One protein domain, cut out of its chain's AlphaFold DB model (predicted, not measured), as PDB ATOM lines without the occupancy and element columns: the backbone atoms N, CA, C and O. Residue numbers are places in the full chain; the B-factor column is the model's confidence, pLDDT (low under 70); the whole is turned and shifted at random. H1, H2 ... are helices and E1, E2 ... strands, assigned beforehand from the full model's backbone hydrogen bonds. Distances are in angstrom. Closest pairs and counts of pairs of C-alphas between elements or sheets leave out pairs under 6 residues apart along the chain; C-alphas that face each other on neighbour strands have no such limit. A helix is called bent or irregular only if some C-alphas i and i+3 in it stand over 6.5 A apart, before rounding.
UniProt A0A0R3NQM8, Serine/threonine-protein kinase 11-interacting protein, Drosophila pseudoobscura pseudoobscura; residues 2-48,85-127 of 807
ATOM      1  N   ASP A   2     182.501 105.931 111.910       76.19
ATOM      2  CA  ASP A   2     181.552 105.010 112.570       76.19
ATOM      3  C   ASP A   2     180.400 105.779 113.250       76.19
ATOM      4  O   ASP A   2     180.683 106.724 113.994       76.19
ATOM      5  N   PRO A   3     179.124 105.371 113.093       74.81
ATOM      6  CA  PRO A   3     177.985 106.126 113.626       74.81
ATOM      7  C   PRO A   3     178.028 106.342 115.147       74.81
ATOM      8  O   PRO A   3     177.663 107.410 115.628       74.81
ATOM      9  N   GLN A   4     178.528 105.360 115.905       78.50
ATOM     10  CA  GLN A   4     178.686 105.470 117.361       78.50
ATOM     11  C   GLN A   4     179.714 106.542 117.754       78.50
ATOM     12  O   GLN A   4     179.436 107.349 118.636       78.50
ATOM     13  N   LYS A   5     180.855 106.608 117.053       81.12
ATOM     14  CA  LYS A   5     181.908 107.607 117.308       81.12
ATOM     15  C   LYS A   5     181.443 109.028 116.966       81.12
ATOM     16  O   LYS A   5     181.877 109.979 117.606       81.12
ATOM     17  N   ILE A   6     180.556 109.179 115.975       81.31
ATOM     18  CA  ILE A   6     179.932 110.470 115.631       81.31
ATOM     19  C   ILE A   6     179.081 110.970 116.810       81.31
ATOM     20  O   ILE A   6     179.276 112.095 117.266       81.31
ATOM     21  N   THR A   7     178.194 110.128 117.352       80.94
ATOM     22  CA  THR A   7     177.368 110.474 118.524       80.94
ATOM     23  C   THR A   7     178.198 110.672 119.798       80.94
ATOM     24  O   THR A   7     177.903 111.571 120.583       80.94
ATOM     25  N   GLU A   8     179.263 109.895 120.007       83.38
ATOM     26  CA  GLU A   8     180.196 110.076 121.130       83.38
ATOM     27  C   GLU A   8     180.902 111.442 121.071       83.38
ATOM     28  O   GLU A   8     180.849 112.205 122.038       83.38
ATOM     29  N   LEU A   9     181.466 111.806 119.912       84.38
ATOM     30  CA  LEU A   9     182.087 113.115 119.691       84.38
ATOM     31  C   LEU A   9     181.073 114.262 119.831       84.38
ATOM     32  O   LEU A   9     181.371 115.273 120.466       84.38
ATOM     33  N   ALA A  10     179.859 114.103 119.295       82.50
ATOM     34  CA  ALA A  10     178.789 115.090 119.439       82.50
ATOM     35  C   ALA A  10     178.348 115.264 120.903       82.50
ATOM     36  O   ALA A  10     178.050 116.379 121.322       82.50
ATOM     37  N   ASN A  11     178.351 114.201 121.713       83.69
ATOM     38  CA  ASN A  11     178.059 114.286 123.145       83.69
ATOM     39  C   ASN A  11     179.187 114.965 123.935       83.69
ATOM     40  O   ASN A  11     178.899 115.824 124.768       83.69
ATOM     41  N   LEU A  12     180.452 114.658 123.634       83.50
ATOM     42  CA  LEU A  12     181.612 115.331 124.231       83.50
ATOM     43  C   LEU A  12     181.585 116.840 123.937       83.50
ATOM     44  O   LEU A  12     181.788 117.657 124.840       83.50
ATOM     45  N   LEU A  13     181.262 117.215 122.695       84.19
ATOM     46  CA  LEU A  13     181.143 118.611 122.272       84.19
ATOM     47  C   LEU A  13     179.844 119.287 122.745       84.19
ATOM     48  O   LEU A  13     179.858 120.494 122.954       84.19
ATOM     49  N   ARG A  14     178.764 118.555 123.049       82.62
ATOM     50  CA  ARG A  14     177.610 119.112 123.791       82.62
ATOM     51  C   ARG A  14     177.918 119.420 125.259       82.62
ATOM     52  O   ARG A  14     177.225 120.241 125.845       82.62
ATOM     53  N   GLN A  15     178.927 118.780 125.852       81.00
ATOM     54  CA  GLN A  15     179.337 119.026 127.242       81.00
ATOM     55  C   GLN A  15     180.441 120.088 127.370       81.00
ATOM     56  O   GLN A  15     180.475 120.809 128.362       81.00
ATOM     57  N   ASN A  16     181.345 120.183 126.387       80.50
ATOM     58  CA  ASN A  16     182.549 121.027 126.470       80.50
ATOM     59  C   ASN A  16     182.679 122.057 125.331       80.50
ATOM     60  O   ASN A  16     183.626 122.845 125.323       80.50
ATOM     61  N   GLY A  17     181.763 122.055 124.360       76.94
ATOM     62  CA  GLY A  17     181.872 122.842 123.130       76.94
ATOM     63  C   GLY A  17     181.907 124.348 123.354       76.94
ATOM     64  O   GLY A  17     182.691 125.026 122.695       76.94
ATOM     65  N   ASP A  18     181.149 124.869 124.322       78.69
ATOM     66  CA  ASP A  18     181.112 126.307 124.619       78.69
ATOM     67  C   ASP A  18     182.498 126.863 124.981       78.69
ATOM     68  O   ASP A  18     182.839 127.966 124.565       78.69
ATOM     69  N   LYS A  19     183.340 126.066 125.655       80.00
ATOM     70  CA  LYS A  19     184.725 126.428 126.015       80.00
ATOM     71  C   LYS A  19     185.698 126.379 124.836       80.00
ATOM     72  O   LYS A  19     186.715 127.065 124.813       80.00
ATOM     73  N   ILE A  20     185.398 125.559 123.835       80.75
ATOM     74  CA  ILE A  20     186.168 125.512 122.589       80.75
ATOM     75  C   ILE A  20     185.766 126.700 121.699       80.75
ATOM     76  O   ILE A  20     186.621 127.336 121.090       80.75
ATOM     77  N   LEU A  21     184.477 127.057 121.672       78.81
ATOM     78  CA  LEU A  21     183.963 128.217 120.936       78.81
ATOM     79  C   LEU A  21     184.352 129.557 121.590       78.81
ATOM     80  O   LEU A  21     184.660 130.508 120.873       78.81
ATOM     81  N   SER A  22     184.429 129.631 122.925       76.31
ATOM     82  CA  SER A  22     184.995 130.783 123.650       76.31
ATOM     83  C   SER A  22     186.518 130.906 123.507       76.31
ATOM     84  O   SER A  22     187.094 131.909 123.921       76.31
ATOM     85  N   SER A  23     187.171 129.930 122.861       74.56
ATOM     86  CA  SER A  23     188.626 129.828 122.684       74.56
ATOM     87  C   SER A  23     189.429 129.583 123.978       74.56
ATOM     88  O   SER A  23     190.646 129.763 123.969       74.56
ATOM     89  N   GLU A  24     188.794 129.118 125.065       75.81
ATOM     90  CA  GLU A  24     189.495 128.598 126.258       75.81
ATOM     91  C   GLU A  24     190.257 127.297 125.954       75.81
ATOM     92  O   GLU A  24     191.342 127.072 126.490       75.81
ATOM     93  N   PHE A  25     189.697 126.434 125.095       81.94
ATOM     94  CA  PHE A  25     190.262 125.122 124.772       81.94
ATOM     95  C   PHE A  25     190.534 124.914 123.277       81.94
ATOM     96  O   PHE A  25     189.722 125.219 122.408       81.94
ATOM     97  N   THR A  26     191.687 124.310 122.989       84.62
ATOM     98  CA  THR A  26     192.167 123.960 121.647       84.62
ATOM     99  C   THR A  26     191.445 122.720 121.110       84.62
ATOM    100  O   THR A  26     191.633 121.625 121.652       84.62
ATOM    101  N   LEU A  27     190.681 122.826 120.014       87.31
ATOM    102  CA  LEU A  27     190.129 121.631 119.365       87.31
ATOM    103  C   LEU A  27     191.275 120.819 118.750       87.31
ATOM    104  O   LEU A  27     191.859 121.232 117.751       87.31
ATOM    105  N   THR A  28     191.594 119.667 119.341       88.88
ATOM    106  CA  THR A  28     192.665 118.788 118.853       88.88
ATOM    107  C   THR A  28     192.077 117.608 118.087       88.88
ATOM    108  O   THR A  28     191.340 116.810 118.662       88.88
ATOM    109  N   LEU A  29     192.407 117.491 116.799       87.44
ATOM    110  CA  LEU A  29     191.974 116.408 115.912       87.44
ATOM    111  C   LEU A  29     193.186 115.693 115.303       87.44
ATOM    112  O   LEU A  29     194.236 116.296 115.071       87.44
ATOM    113  N   SER A  30     193.027 114.408 114.986       87.06
ATOM    114  CA  SER A  30     193.964 113.712 114.104       87.06
ATOM    115  C   SER A  30     193.593 113.913 112.636       87.06
ATOM    116  O   SER A  30     192.437 114.185 112.303       87.06
ATOM    117  N   GLY A  31     194.576 113.780 111.739       82.19
ATOM    118  CA  GLY A  31     194.341 113.900 110.297       82.19
ATOM    119  C   GLY A  31     193.373 112.837 109.766       82.19
ATOM    120  O   GLY A  31     192.514 113.143 108.940       82.19
ATOM    121  N   SER A  32     193.453 111.612 110.300       83.00
ATOM    122  CA  SER A  32     192.543 110.519 109.947       83.00
ATOM    123  C   SER A  32     191.114 110.778 110.444       83.00
ATOM    124  O   SER A  32     190.162 110.597 109.683       83.00
ATOM    125  N   LEU A  33     190.952 111.284 111.675       86.06
ATOM    126  CA  LEU A  33     189.655 111.660 112.242       86.06
ATOM    127  C   LEU A  33     189.010 112.813 111.468       86.06
ATOM    128  O   LEU A  33     187.838 112.713 111.106       86.06
ATOM    129  N   LEU A  34     189.755 113.886 111.180       87.12
ATOM    130  CA  LEU A  34     189.210 115.020 110.434       87.12
ATOM    131  C   LEU A  34     188.805 114.610 109.013       87.12
ATOM    132  O   LEU A  34     187.720 114.973 108.560       87.12
ATOM    133  N   ARG A  35     189.599 113.779 108.329       84.88
ATOM    134  CA  ARG A  35     189.169 113.228 107.042       84.88
ATOM    135  C   ARG A  35     187.895 112.389 107.181       84.88
ATOM    136  O   ARG A  35     186.948 112.618 106.440       84.88
ATOM    137  N   ALA A  36     187.826 111.483 108.156       84.69
ATOM    138  CA  ALA A  36     186.645 110.649 108.375       84.69
ATOM    139  C   ALA A  36     185.383 111.462 108.742       84.69
ATOM    140  O   ALA A  36     184.268 110.996 108.477       84.69
ATOM    141  N   LEU A  37     185.547 112.655 109.330       85.81
ATOM    142  CA  LEU A  37     184.492 113.650 109.543       85.81
ATOM    143  C   LEU A  37     184.098 114.349 108.234       85.81
ATOM    144  O   LEU A  37     182.910 114.395 107.930       85.81
ATOM    145  N   ASN A  38     185.051 114.803 107.417       86.69
ATOM    146  CA  ASN A  38     184.776 115.398 106.101       86.69
ATOM    147  C   ASN A  38     184.059 114.421 105.153       86.69
ATOM    148  O   ASN A  38     183.042 114.784 104.566       86.69
ATOM    149  N   ASP A  39     184.512 113.162 105.107       84.31
ATOM    150  CA  ASP A  39     183.872 112.041 104.398       84.31
ATOM    151  C   ASP A  39     182.464 111.713 104.948       84.31
ATOM    152  O   ASP A  39     181.717 110.949 104.338       84.31
ATOM    153  N   SER A  40     182.093 112.262 106.113       83.69
ATOM    154  CA  SER A  40     180.734 112.198 106.667       83.69
ATOM    155  C   SER A  40     179.940 113.484 106.379       83.69
ATOM    156  O   SER A  40     178.753 113.405 106.079       83.69
ATOM    157  N   PHE A  41     180.564 114.668 106.407       83.38
ATOM    158  CA  PHE A  41     179.919 115.954 106.100       83.38
ATOM    159  C   PHE A  41     179.453 116.075 104.637       83.38
ATOM    160  O   PHE A  41     178.509 116.815 104.360       83.38
ATOM    161  N   THR A  42     180.043 115.328 103.700       81.00
ATOM    162  CA  THR A  42     179.522 115.185 102.324       81.00
ATOM    163  C   THR A  42     178.073 114.684 102.299       81.00
ATOM    164  O   THR A  42     177.261 115.217 101.549       81.00
ATOM    165  N   LEU A  43     177.710 113.767 103.206       77.25
ATOM    166  CA  LEU A  43     176.350 113.224 103.357       77.25
ATOM    167  C   LEU A  43     175.316 114.271 103.825       77.25
ATOM    168  O   LEU A  43     174.114 114.004 103.788       77.25
ATOM    169  N   ILE A  44     175.772 115.441 104.287       70.50
ATOM    170  CA  ILE A  44     174.935 116.627 104.528       70.50
ATOM    171  C   ILE A  44     174.936 117.520 103.279       70.50
ATOM    172  O   ILE A  44     173.867 117.926 102.823       70.50
ATOM    173  N   ALA A  45     176.110 117.791 102.698       56.41
ATOM    174  CA  ALA A  45     176.277 118.695 101.555       56.41
ATOM    175  C   ALA A  45     175.452 118.300 100.312       56.41
ATOM    176  O   ALA A  45     174.935 119.179  99.622       56.41
ATOM    177  N   ASP A  46     175.239 117.000 100.073       47.84
ATOM    178  CA  ASP A  46     174.357 116.513  98.997       47.84
ATOM    179  C   ASP A  46     172.915 117.055  99.108       47.84
ATOM    180  O   ASP A  46     172.212 117.162  98.102       47.84
ATOM    181  N   THR A  47     172.461 117.459 100.303       44.34
ATOM    182  CA  THR A  47     171.131 118.068 100.487       44.34
ATOM    183  C   THR A  47     171.071 119.557 100.130       44.34
ATOM    184  O   THR A  47     170.000 120.027  99.746       44.34
ATOM    185  N   GLU A  48     172.192 120.290 100.165       41.94
ATOM    186  CA  GLU A  48     172.248 121.683  99.689       41.94
ATOM    187  C   GLU A  48     172.285 121.743  98.153       41.94
ATOM    188  O   GLU A  48     171.625 122.587  97.547       41.94
ATOM    189  N   SER A  85     169.180 108.646 114.137       69.81
ATOM    190  CA  SER A  85     169.520 109.500 115.286       69.81
ATOM    191  C   SER A  85     170.870 110.213 115.151       69.81
ATOM    192  O   SER A  85     171.127 111.162 115.881       69.81
ATOM    193  N   VAL A  86     171.717 109.782 114.213       78.69
ATOM    194  CA  VAL A  86     173.085 110.290 114.019       78.69
ATOM    195  C   VAL A  86     173.131 111.510 113.084       78.69
ATOM    196  O   VAL A  86     174.105 112.256 113.095       78.69
ATOM    197  N   PHE A  87     172.079 111.777 112.298       81.06
ATOM    198  CA  PHE A  87     172.063 112.938 111.393       81.06
ATOM    199  C   PHE A  87     172.009 114.294 112.137       81.06
ATOM    200  O   PHE A  87     172.787 115.179 111.780       81.06
ATOM    201  N   PRO A  88     171.191 114.483 113.199       82.94
ATOM    202  CA  PRO A  88     171.235 115.702 114.018       82.94
ATOM    203  C   PRO A  88     172.586 115.914 114.718       82.94
ATOM    204  O   PRO A  88     173.047 117.048 114.835       82.94
ATOM    205  N   ASP A  89     173.237 114.830 115.146       84.12
ATOM    206  CA  ASP A  89     174.575 114.872 115.746       84.12
ATOM    207  C   ASP A  89     175.626 115.331 114.731       84.12
ATOM    208  O   ASP A  89     176.445 116.195 115.032       84.12
ATOM    209  N   LEU A  90     175.564 114.811 113.504       84.94
ATOM    210  CA  LEU A  90     176.473 115.194 112.429       84.94
ATOM    211  C   LEU A  90     176.257 116.647 111.965       84.94
ATOM    212  O   LEU A  90     177.236 117.338 111.686       84.94
ATOM    213  N   GLN A  91     175.010 117.136 111.947       84.44
ATOM    214  CA  GLN A  91     174.718 118.555 111.705       84.44
ATOM    215  C   GLN A  91     175.311 119.438 112.809       84.44
ATOM    216  O   GLN A  91     175.950 120.441 112.508       84.44
ATOM    217  N   LEU A  92     175.165 119.046 114.081       85.75
ATOM    218  CA  LEU A  92     175.769 119.779 115.193       85.75
ATOM    219  C   LEU A  92     177.299 119.840 115.064       85.75
ATOM    220  O   LEU A  92     177.878 120.904 115.264       85.75
ATOM    221  N   LEU A  93     177.951 118.732 114.694       86.19
ATOM    222  CA  LEU A  93     179.397 118.696 114.446       86.19
ATOM    223  C   LEU A  93     179.815 119.608 113.283       86.19
ATOM    224  O   LEU A  93     180.839 120.281 113.378       86.19
ATOM    225  N   HIS A  94     179.027 119.656 112.208       86.25
ATOM    226  CA  HIS A  94     179.274 120.522 111.055       86.25
ATOM    227  C   HIS A  94     179.147 122.010 111.423       86.25
ATOM    228  O   HIS A  94     180.068 122.795 111.182       86.25
ATOM    229  N   ASP A  95     178.050 122.389 112.081       85.81
ATOM    230  CA  ASP A  95     177.793 123.757 112.546       85.81
ATOM    231  C   ASP A  95     178.810 124.208 113.607       85.81
ATOM    232  O   ASP A  95     179.129 125.395 113.705       85.81
ATOM    233  N   PHE A  96     179.325 123.267 114.405       87.81
ATOM    234  CA  PHE A  96     180.400 123.489 115.368       87.81
ATOM    235  C   PHE A  96     181.736 123.743 114.660       87.81
ATOM    236  O   PHE A  96     182.350 124.782 114.895       87.81
ATOM    237  N   VAL A  97     182.150 122.865 113.735       88.44
ATOM    238  CA  VAL A  97     183.376 123.019 112.927       88.44
ATOM    239  C   VAL A  97     183.418 124.374 112.217       88.44
ATOM    240  O   VAL A  97     184.433 125.069 112.294       88.44
ATOM    241  N   GLN A  98     182.306 124.816 111.616       87.44
ATOM    242  CA  GLN A  98     182.235 126.136 110.972       87.44
ATOM    243  C   GLN A  98     182.507 127.306 111.933       87.44
ATOM    244  O   GLN A  98     183.036 128.328 111.494       87.44
ATOM    245  N   LYS A  99     182.156 127.167 113.218       88.12
ATOM    246  CA  LYS A  99     182.306 128.199 114.261       88.12
ATOM    247  C   LYS A  99     183.620 128.107 115.040       88.12
ATOM    248  O   LYS A  99     183.968 129.072 115.717       88.12
ATOM    249  N   THR A 100     184.346 126.991 114.973       88.88
ATOM    250  CA  THR A 100     185.610 126.856 115.714       88.88
ATOM    251  C   THR A 100     186.695 127.803 115.200       88.88
ATOM    252  O   THR A 100     187.010 127.854 114.013       88.88
ATOM    253  N   THR A 101     187.275 128.555 116.133       89.44
ATOM    254  CA  THR A 101     188.303 129.585 115.911       89.44
ATOM    255  C   THR A 101     189.727 129.037 115.988       89.44
ATOM    256  O   THR A 101     190.648 129.638 115.425       89.44
ATOM    257  N   LEU A 102     189.913 127.917 116.695       91.56
ATOM    258  CA  LEU A 102     191.208 127.409 117.138       91.56
ATOM    259  C   LEU A 102     191.303 125.888 116.899       91.56
ATOM    260  O   LEU A 102     190.668 125.101 117.603       91.56
ATOM    261  N   LEU A 103     192.117 125.477 115.923       92.38
ATOM    262  CA  LEU A 103     192.281 124.081 115.499       92.38
ATOM    263  C   LEU A 103     193.732 123.621 115.665       92.38
ATOM    264  O   LEU A 103     194.658 124.278 115.189       92.38
ATOM    265  N   LYS A 104     193.915 122.449 116.272       92.56
ATOM    266  CA  LYS A 104     195.187 121.735 116.384       92.56
ATOM    267  C   LYS A 104     195.087 120.382 115.679       92.56
ATOM    268  O   LYS A 104     194.327 119.512 116.090       92.56
ATOM    269  N   LEU A 105     195.877 120.200 114.629       90.25
ATOM    270  CA  LEU A 105     196.050 118.942 113.911       90.25
ATOM    271  C   LEU A 105     197.311 118.238 114.422       90.25
ATOM    272  O   LEU A 105     198.402 118.809 114.385       90.25
ATOM    273  N   THR A 106     197.176 116.999 114.895       89.00
ATOM    274  CA  THR A 106     198.285 116.200 115.448       89.00
ATOM    275  C   THR A 106     198.268 114.770 114.923       89.00
ATOM    276  O   THR A 106     197.258 114.082 115.058       89.00
ATOM    277  N   TYR A 107     199.402 114.275 114.419       81.69
ATOM    278  CA  TYR A 107     199.570 112.836 114.184       81.69
ATOM    279  C   TYR A 107     199.854 112.088 115.499       81.69
ATOM    280  O   TYR A 107     200.831 112.385 116.203       81.69
ATOM    281  N   PHE A 108     199.019 111.094 115.815       77.50
ATOM    282  CA  PHE A 108     199.194 110.205 116.965       77.50
ATOM    283  C   PHE A 108     199.921 108.917 116.537       77.50
ATOM    284  O   PHE A 108     199.457 108.256 115.613       77.50
ATOM    285  N   PRO A 109     201.011 108.492 117.213       60.69
ATOM    286  CA  PRO A 109     201.768 107.287 116.834       60.69
ATOM    287  C   PRO A 109     201.002 105.954 116.907       60.69
ATOM    288  O   PRO A 109     201.544 104.928 116.514       60.69
ATOM    289  N   SER A 110     199.787 105.957 117.455       60.69
ATOM    290  CA  SER A 110     198.860 104.822 117.505       60.69
ATOM    291  C   SER A 110     197.985 104.682 116.253       60.69
ATOM    292  O   SER A 110     197.292 103.678 116.113       60.69
ATOM    293  N   GLU A 111     197.977 105.680 115.369       63.53
ATOM    294  CA  GLU A 111     197.314 105.608 114.065       63.53
ATOM    295  C   GLU A 111     198.274 105.029 113.013       63.53
ATOM    296  O   GLU A 111     199.497 105.135 113.135       63.53
ATOM    297  N   LEU A 112     197.717 104.401 111.973       57.00
ATOM    298  CA  LEU A 112     198.490 103.993 110.800       57.00
ATOM    299  C   LEU A 112     198.916 105.233 110.001       57.00
ATOM    300  O   LEU A 112     198.167 106.210 109.922       57.00
ATOM    301  N   TYR A 113     200.097 105.175 109.380       58.41
ATOM    302  CA  TYR A 113     200.579 106.246 108.509       58.41
ATOM    303  C   TYR A 113     199.570 106.508 107.384       58.41
ATOM    304  O   TYR A 113     199.060 105.569 106.770       58.41
ATOM    305  N   PHE A 114     199.274 107.784 107.132       62.66
ATOM    306  CA  PHE A 114     198.179 108.192 106.262       62.66
ATOM    307  C   PHE A 114     198.638 109.181 105.184       62.66
ATOM    308  O   PHE A 114     199.330 110.158 105.468       62.66
ATOM    309  N   GLU A 115     198.223 108.923 103.943       61.44
ATOM    310  CA  GLU A 115     198.721 109.605 102.738       61.44
ATOM    311  C   GLU A 115     197.627 110.382 101.973       61.44
ATOM    312  O   GLU A 115     197.834 110.845 100.857       61.44
ATOM    313  N   GLY A 116     196.438 110.541 102.559       68.69
ATOM    314  CA  GLY A 116     195.351 111.317 101.956       68.69
ATOM    315  C   GLY A 116     195.338 112.782 102.395       68.69
ATOM    316  O   GLY A 116     195.698 113.110 103.523       68.69
ATOM    317  N   ALA A 117     194.829 113.654 101.521       82.31
ATOM    318  CA  ALA A 117     194.579 115.055 101.851       82.31
ATOM    319  C   ALA A 117     193.595 115.227 103.030       82.31
ATOM    320  O   ALA A 117     192.669 114.422 103.213       82.31
ATOM    321  N   ILE A 118     193.803 116.310 103.784       85.81
ATOM    322  CA  ILE A 118     193.067 116.746 104.973       85.81
ATOM    323  C   ILE A 118     192.470 118.130 104.665       85.81
ATOM    324  O   ILE A 118     193.175 119.136 104.712       85.81
ATOM    325  N   ASP A 119     191.180 118.174 104.333       87.94
ATOM    326  CA  ASP A 119     190.445 119.419 104.059       87.94
ATOM    327  C   ASP A 119     190.103 120.177 105.360       87.94
ATOM    328  O   ASP A 119     189.473 119.626 106.266       87.94
ATOM    329  N   ILE A 120     190.498 121.451 105.446       90.25
ATOM    330  CA  ILE A 120     190.118 122.397 106.507       90.25
ATOM    331  C   ILE A 120     189.222 123.546 106.007       90.25
ATOM    332  O   ILE A 120     188.835 124.397 106.804       90.25
ATOM    333  N   ALA A 121     188.801 123.572 104.736       87.25
ATOM    334  CA  ALA A 121     187.957 124.640 104.176       87.25
ATOM    335  C   ALA A 121     186.559 124.738 104.830       87.25
ATOM    336  O   ALA A 121     185.843 125.726 104.653       87.25
ATOM    337  N   LYS A 122     186.157 123.725 105.613       86.69
ATOM    338  CA  LYS A 122     184.949 123.751 106.457       86.69
ATOM    339  C   LYS A 122     185.084 124.680 107.676       86.69
ATOM    340  O   LYS A 122     184.068 125.163 108.170       86.69
ATOM    341  N   PHE A 123     186.301 124.973 108.143       89.38
ATOM    342  CA  PHE A 123     186.580 125.787 109.336       89.38
ATOM    343  C   PHE A 123     186.491 127.295 109.043       89.38
ATOM    344  O   PHE A 123     187.468 128.039 109.124       89.38
ATOM    345  N   ARG A 124     185.292 127.766 108.680       86.44
ATOM    346  CA  ARG A 124     185.058 129.147 108.217       86.44
ATOM    347  C   ARG A 124     185.432 130.233 109.233       86.44
ATOM    348  O   ARG A 124     185.791 131.325 108.814       86.44
ATOM    349  N   ALA A 125     185.392 129.961 110.538       88.69
ATOM    350  CA  ALA A 125     185.755 130.923 111.586       88.69
ATOM    351  C   ALA A 125     187.230 130.868 112.045       88.69
ATOM    352  O   ALA A 125     187.587 131.546 113.012       88.69
ATOM    353  N   LEU A 126     188.094 130.068 111.401       92.12
ATOM    354  CA  LEU A 126     189.433 129.791 111.927       92.12
ATOM    355  C   LEU A 126     190.346 131.027 111.954       92.12
ATOM    356  O   LEU A 126     190.583 131.659 110.924       92.12
ATOM    357  N   ARG A 127     190.903 131.311 113.137       92.50
ATOM    358  CA  ARG A 127     191.888 132.373 113.416       92.50
ATOM    359  C   ARG A 127     193.247 131.822 113.843       92.50
ATOM    360  O   ARG A 127     194.257 132.495 113.643       92.50
TER     361      ARG A 127
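What this domain is: This is residues 2 to 48 and 85 to 127 of the 807 residues of the protein "Serine/threonine-protein kinase 11-interacting protein" of Drosophila pseudoobscura pseudoobscura (UniProt A0A0R3NQM8). Three sides make a rough triangle: H3, the short ribbon of two parallel strands E1 and E2, and H2, which meets H3 with its residues 40 to 44. H1 runs side by side with H3 and covers one face of the triangle, while the unnamed stretch of residues 107 to 127 loops out past the end of E2 and folds back across the opposite face. The printed part has 90 residues, with three named helices and two named strands in the order H1, E1, H2, H3, E2; the class is mostly helix. It is compact, with a radius of gyration of the C-alphas of 12.9 A and a rounded outline of 32 by 31 by 24 A.

Where its parts are: H1, residues 3 to 21, begins at C-alpha 3 at (177.985, 106.126, 113.626) and measures 24.0 A from first to last C-alpha. It is irregular, with C-alphas 15 and 18 at 7.9 A, and has a kink of 64 degrees near residue 15. E1, residues 27 to 29, is 6.5 A long. H2, residues 31 to 48, measures 25.7 A, has a kink of 30 degrees near residue 42 and ends at C-alpha 48 at (172.248, 121.683, 99.689). H3, residues 86 to 99, measures 20.1 A. E2, residues 102 to 106, measures 13.4 A and ends at C-alpha 106 at (198.285, 116.200, 115.448).

How they stand to each other: H1 touches H3, the closest C-alphas being those of Ala 10 and Asp 89 at 5.6 A. The two run the same way at a shallow tilt of 33 degrees, only just short of steep. H1 and H2 are apart, but only just, at 8.2 A. The closest C-alphas of H1 and E1 are those of Ile 20 and Leu 27, 6.4 A apart. E1 and E2 are parallel neighbours at 26 degrees, with N 104 and O 27 at 2.8 A and N 29 and O 104 at 2.9 A, both within hydrogen-bond range. The closest C-alphas of H2 and E2 are those of Gly 31 and Leu 105, 6.4 A apart. H2 touches H3 with its residues 40 to 44 alone, about perpendicular at 75 degrees; the closest C-alphas are those of Phe 41 and His 94, 6.8 A apart. E1 and H3 are apart. Backbone O i to N i+4 pairs are within hydrogen-bond range in 12 of 15 cases in H1, 10 of 14 in H2 and 9 of 10 in H3.

The domain as a whole: The two C-alphas farthest apart are those of Glu 48 and Pro 109, at 37.0 A. Residues 49 to 84 are not printed, and C-alphas 48 and 85 stand 20.0 A apart across this cut, which falls in the link from H2 to H3. The links from H1 to E1, E1 to H2 and H3 to E2 are tight. The mean pLDDT of the printed part is 80.3; residues 45 to 48, residue 85 and residues 109 to 116 are under 70.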